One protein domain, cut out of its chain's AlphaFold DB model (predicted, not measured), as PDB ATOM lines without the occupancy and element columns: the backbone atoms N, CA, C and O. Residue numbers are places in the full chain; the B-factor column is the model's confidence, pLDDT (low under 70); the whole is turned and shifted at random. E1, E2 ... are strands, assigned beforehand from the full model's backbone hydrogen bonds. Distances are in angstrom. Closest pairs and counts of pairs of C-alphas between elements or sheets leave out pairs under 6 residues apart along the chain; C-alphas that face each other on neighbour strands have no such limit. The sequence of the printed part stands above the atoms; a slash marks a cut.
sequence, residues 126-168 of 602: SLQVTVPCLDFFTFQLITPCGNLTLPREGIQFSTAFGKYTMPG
ATOM      1  N   SER A 126      90.847  23.731  81.030       67.06
ATOM      2  CA  SER A 126      89.392  23.696  80.863       67.06
ATOM      3  C   SER A 126      88.990  24.770  79.853       67.06
ATOM      4  O   SER A 126      89.196  25.957  80.105       67.06
ATOM      5  N   LEU A 127      88.426  24.369  78.715       76.44
ATOM      6  CA  LEU A 127      87.842  25.298  77.746       76.44
ATOM      7  C   LEU A 127      86.463  25.717  78.268       76.44
ATOM      8  O   LEU A 127      85.594  24.861  78.432       76.44
ATOM      9  N   GLN A 128      86.259  27.001  78.562       76.00
ATOM     10  CA  GLN A 128      84.921  27.503  78.876       76.00
ATOM     11  C   GLN A 128      84.152  27.707  77.573       76.00
ATOM     12  O   GLN A 128      84.618  28.413  76.685       76.00
ATOM     13  N   VAL A 129      82.988  27.074  77.452       77.75
ATOM     14  CA  VAL A 129      82.071  27.260  76.328       77.75
ATOM     15  C   VAL A 129      80.719  27.670  76.873       77.75
ATOM     16  O   VAL A 129      80.149  27.003  77.737       77.75
ATOM     17  N   THR A 130      80.199  28.771  76.345       77.81
ATOM     18  CA  THR A 130      78.866  29.261  76.674       77.81
ATOM     19  C   THR A 130      77.854  28.619  75.741       77.81
ATOM     20  O   THR A 130      77.850  28.873  74.537       77.81
ATOM     21  N   VAL A 131      76.981  27.784  76.294       80.19
ATOM     22  CA  VAL A 131      75.868  27.176  75.561       80.19
ATOM     23  C   VAL A 131      74.608  27.994  75.847       80.19
ATOM     24  O   VAL A 131      74.227  28.108  77.013       80.19
ATOM     25  N   PRO A 132      73.943  28.581  74.834       77.00
ATOM     26  CA  PRO A 132      72.750  29.389  75.062       77.00
ATOM     27  C   PRO A 132      71.630  28.539  75.675       77.00
ATOM     28  O   PRO A 132      71.278  27.480  75.151       77.00
ATOM     29  N   CYS A 133      71.058  29.010  76.784       79.38
ATOM     30  CA  CYS A 133      69.866  28.412  77.380       79.38
ATOM     31  C   CYS A 133      68.639  28.829  76.559       79.38
ATOM     32  O   CYS A 133      68.123  29.934  76.710       79.38
ATOM     33  N   LEU A 134      68.209  27.963  75.640       81.00
ATOM     34  CA  LEU A 134      66.968  28.137  74.888       81.00
ATOM     35  C   LEU A 134      65.817  27.507  75.678       81.00
ATOM     36  O   LEU A 134      65.594  26.297  75.602       81.00
ATOM     37  N   ASP A 135      65.096  28.339  76.425       75.88
ATOM     38  CA  ASP A 135      63.880  27.943  77.135       75.88
ATOM     39  C   ASP A 135      62.657  28.238  76.265       75.88
ATOM     40  O   ASP A 135      62.328  29.394  75.993       75.88
ATOM     41  N   PHE A 136      61.955  27.188  75.831       73.25
ATOM     42  CA  PHE A 136      60.674  27.326  75.141       73.25
ATOM     43  C   PHE A 136      59.575  26.756  76.042       73.25
ATOM     44  O   PHE A 136      59.506  25.549  76.269       73.25
ATOM     45  N   PHE A 137      58.728  27.633  76.593       64.81
ATOM     46  CA  PHE A 137      57.518  27.269  77.345       64.81
ATOM     47  C   PHE A 137      57.712  26.182  78.426       64.81
ATOM     48  O   PHE A 137      56.923  25.249  78.497       64.81
ATOM     49  N   THR A 138      58.719  26.326  79.299       74.94
ATOM     50  CA  THR A 138      59.091  25.420  80.423       74.94
ATOM     51  C   THR A 138      59.913  24.171  80.089       74.94
ATOM     52  O   THR A 138      60.368  23.498  81.014       74.94
ATOM     53  N   PHE A 139      60.209  23.890  78.817       74.12
ATOM     54  CA  PHE A 139      61.134  22.814  78.453       74.12
ATOM     55  C   PHE A 139      62.508  23.382  78.084       74.12
ATOM     56  O   PHE A 139      62.644  24.106  77.097       74.12
ATOM     57  N   GLN A 140      63.528  23.022  78.870       79.25
ATOM     58  CA  GLN A 140      64.927  23.266  78.515       79.25
ATOM     59  C   GLN A 140      65.283  22.405  77.305       79.25
ATOM     60  O   GLN A 140      65.354  21.177  77.396       79.25
ATOM     61  N   LEU A 141      65.496  23.049  76.158       86.00
ATOM     62  CA  LEU A 141      65.759  22.347  74.902       86.00
ATOM     63  C   LEU A 141      67.141  21.673  74.880       86.00
ATOM     64  O   LEU A 141      67.346  20.726  74.119       86.00
ATOM     65  N   ILE A 142      68.080  22.173  75.695       88.00
ATOM     66  CA  ILE A 142      69.474  21.727  75.790       88.00
ATOM     67  C   ILE A 142      69.875  21.678  77.269       88.00
ATOM     68  O   ILE A 142      69.812  22.691  77.961       88.00
ATOM     69  N   THR A 143      70.317  20.514  77.750       90.69
ATOM     70  CA  THR A 143      70.881  20.341  79.101       90.69
ATOM     71  C   THR A 143      72.222  19.597  79.046       90.69
ATOM     72  O   THR A 143      72.297  18.551  78.396       90.69
ATOM     73  N   PRO A 144      73.287  20.081  79.718       91.12
ATOM     74  CA  PRO A 144      73.375  21.341  80.468       91.12
ATOM     75  C   PRO A 144      73.508  22.574  79.542       91.12
ATOM     76  O   PRO A 144      74.005  22.457  78.424       91.12
ATOM     77  N   CYS A 145      73.068  23.751  80.001       86.94
ATOM     78  CA  CYS A 145      73.225  25.041  79.311       86.94
ATOM     79  C   CYS A 145      73.920  26.064  80.232       86.94
ATOM     80  O   CYS A 145      74.057  25.824  81.432       86.94
ATOM     81  N   GLY A 146      74.381  27.190  79.684       85.81
ATOM     82  CA  GLY A 146      75.146  28.216  80.398       85.81
ATOM     83  C   GLY A 146      76.655  28.119  80.158       85.81
ATOM     84  O   GLY A 146      77.100  27.553  79.159       85.81
ATOM     85  N   ASN A 147      77.449  28.694  81.064       82.38
ATOM     86  CA  ASN A 147      78.912  28.658  80.987       82.38
ATOM     87  C   ASN A 147      79.414  27.297  81.478       82.38
ATOM     88  O   ASN A 147      79.382  27.011  82.675       82.38
ATOM     89  N   LEU A 148      79.865  26.453  80.553       87.62
ATOM     90  CA  LEU A 148      80.312  25.095  80.839       87.62
ATOM     91  C   LEU A 148      81.821  24.985  80.666       87.62
ATOM     92  O   LEU A 148      82.373  25.356  79.634       87.62
ATOM     93  N   THR A 149      82.498  24.419  81.659       88.12
ATOM     94  CA  THR A 149      83.900  24.013  81.534       88.12
ATOM     95  C   THR A 149      83.962  22.641  80.870       88.12
ATOM     96  O   THR A 149      83.576  21.646  81.487       88.12
ATOM     97  N   LEU A 150      84.446  22.567  79.628       87.69
ATOM     98  CA  LEU A 150      84.628  21.299  78.922       87.69
ATOM     99  C   LEU A 150      85.784  20.498  79.542       87.69
ATOM    100  O   LEU A 150      86.928  20.967  79.525       87.69
ATOM    101  N   PRO A 151      85.519  19.285  80.060       87.38
ATOM    102  CA  PRO A 151      86.555  18.368  80.502       87.38
ATOM    103  C   PRO A 151      87.288  17.765  79.295       87.38
ATOM    104  O   PRO A 151      86.810  17.798  78.154       87.38
ATOM    105  N   ARG A 152      88.448  17.153  79.553       87.06
ATOM    106  CA  ARG A 152      89.267  16.494  78.518       87.06
ATOM    107  C   ARG A 152      88.553  15.357  77.789       87.06
ATOM    108  O   ARG A 152      88.867  15.099  76.636       87.06
ATOM    109  N   GLU A 153      87.588  14.706  78.434       87.56
ATOM    110  CA  GLU A 153      86.855  13.563  77.871       87.56
ATOM    111  C   GLU A 153      85.611  13.971  77.060       87.56
ATOM    112  O   GLU A 153      85.086  13.165  76.295       87.56
ATOM    113  N   GLY A 154      85.170  15.229  77.167       90.19
ATOM    114  CA  GLY A 154      83.942  15.719  76.537       90.19
ATOM    115  C   GLY A 154      82.730  15.735  77.466       90.19
ATOM    116  O   GLY A 154      82.776  15.267  78.601       90.19
ATOM    117  N   ILE A 155      81.636  16.324  76.986       92.75
ATOM    118  CA  ILE A 155      80.352  16.426  77.699       92.75
ATOM    119  C   ILE A 155      79.252  15.847  76.811       92.75
ATOM    120  O   ILE A 155      79.251  16.037  75.594       92.75
ATOM    121  N   GLN A 156      78.300  15.144  77.424       93.81
ATOM    122  CA  GLN A 156      77.065  14.744  76.756       93.81
ATOM    123  C   GLN A 156      75.984  15.799  76.984       93.81
ATOM    124  O   GLN A 156      75.642  16.105  78.124       93.81
ATOM    125  N   PHE A 157      75.430  16.311  75.890       91.50
ATOM    126  CA  PHE A 157      74.267  17.184  75.882       91.50
ATOM    127  C   PHE A 157      73.015  16.356  75.613       91.50
ATOM    128  O   PHE A 157      72.966  15.575  74.661       91.50
ATOM    129  N   SER A 158      71.988  16.537  76.434       91.44
ATOM    130  CA  SER A 158      70.654  16.020  76.157       91.44
ATOM    131  C   SER A 158      69.850  17.112  75.463       91.44
ATOM    132  O   SER A 158      69.608  18.171  76.041       91.44
ATOM    133  N   THR A 159      69.448  16.855  74.219       91.38
ATOM    134  CA  THR A 159      68.520  17.712  73.471       91.38
ATOM    135  C   THR A 159      67.191  16.991  73.261       91.38
ATOM    136  O   THR A 159      67.118  15.768  73.406       91.38
ATOM    137  N   ALA A 160      66.143  17.715  72.861       88.88
ATOM    138  CA  ALA A 160      64.851  17.112  72.504       88.88
ATOM    139  C   ALA A 160      64.945  16.060  71.372       88.88
ATOM    140  O   ALA A 160      64.063  15.214  71.241       88.88
ATOM    141  N   PHE A 161      66.026  16.079  70.582       92.31
ATOM    142  CA  PHE A 161      66.274  15.152  69.472       92.31
ATOM    143  C   PHE A 161      67.174  13.963  69.846       92.31
ATOM    144  O   PHE A 161      67.465  13.124  68.997       92.31
ATOM    145  N   GLY A 162      67.623  13.875  71.102       93.56
ATOM    146  CA  GLY A 162      68.492  12.805  71.589       93.56
ATOM    147  C   GLY A 162      69.745  13.312  72.305       93.56
ATOM    148  O   GLY A 162      69.953  14.515  72.490       93.56
ATOM    149  N   LYS A 163      70.577  12.357  72.735       94.31
ATOM    150  CA  LYS A 163      71.853  12.619  73.411       94.31
ATOM    151  C   LYS A 163      72.966  12.803  72.381       94.31
ATOM    152  O   LYS A 163      73.183  11.921  71.555       94.31
ATOM    153  N   TYR A 164      73.690  13.912  72.471       93.38
ATOM    154  CA  TYR A 164      74.839  14.235  71.630       93.38
ATOM    155  C   TYR A 164      76.098  14.342  72.489       93.38
ATOM    156  O   TYR A 164      76.130  15.099  73.456       93.38
ATOM    157  N   THR A 165      77.147  13.599  72.139       92.88
ATOM    158  CA  THR A 165      78.444  13.675  72.828       92.88
ATOM    159  C   THR A 165      79.340  14.672  72.107       92.88
ATOM    160  O   THR A 165      79.715  14.447  70.956       92.88
ATOM    161  N   MET A 166      79.693  15.765  72.777       89.69
ATOM    162  CA  MET A 166      80.684  16.714  72.281       89.69
ATOM    163  C   MET A 166      82.080  16.216  72.669       89.69
ATOM    164  O   MET A 166      82.288  15.892  73.841       89.69
ATOM    165  N   PRO A 167      83.030  16.125  71.720       91.56
ATOM    166  CA  PRO A 167      84.387  15.685  72.021       91.56
ATOM    167  C   PRO A 167      85.056  16.625  73.031       91.56
ATOM    168  O   PRO A 167      84.695  17.794  73.142       91.56
ATOM    169  N   GLY A 168      86.020  16.110  73.792       90.31
ATOM    170  CA  GLY A 168      86.700  16.889  74.823       90.31
ATOM    171  C   GLY A 168      87.592  18.012  74.304       90.31
ATOM    172  O   GLY A 168      87.879  18.121  73.106       90.31
TER     173      GLY A 168
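What this domain is: This is residues 126 to 168 of the 602 residues of the protein "Hypothetical protein" of Symbiodinium necroappetens (UniProt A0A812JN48). Two flat, two-stranded hairpins, E1-E2 and E3-E4, make the two long sides of a flat outline, and the long loop of residues 132 to 145 runs out from E1 and folds back to pair briefly with E3. The printed part has 43 residues and no named helix; its strands E1, E2, E3, E4 form two antiparallel sheets. The class is all strand, with 20 residues in named elements, under half. It is only just compact, close to loose, with radius of gyration of the C-alphas 10.8 A and spans 33 by 19 by 8 A.

How they stand to each other: E1, residues 127 to 131, and E2, residues 146 to 150, form an antiparallel hairpin at 149 degrees; N 129 and O 148 are within hydrogen-bond range at 2.8 A. E3, residues 155 to 159, and E4, residues 162 to 166, form another at 153 degrees; N 157 and O 164 are 2.8 A apart. E2 and E3 meet only through their link; E1 and E3 are apart. Residues 142 to 143 pair antiparallel with 158 to 159 of E3.

Where its parts are: E1 begins at C-alpha 127 (87.842, 25.298, 77.746) and spans 12.3 A; E2 spans 11.8 A, E3 12.6 A. E4 spans 12.8 A, ending at C-alpha 166 (80.684, 16.714, 72.281).

The domain as a whole: The farthest C-alphas, Phe 137 and Arg 152, are 33.5 A apart. The printed part has no cut. The link E1 to E2 is long. Residues 126 and 137 have pLDDT under 70.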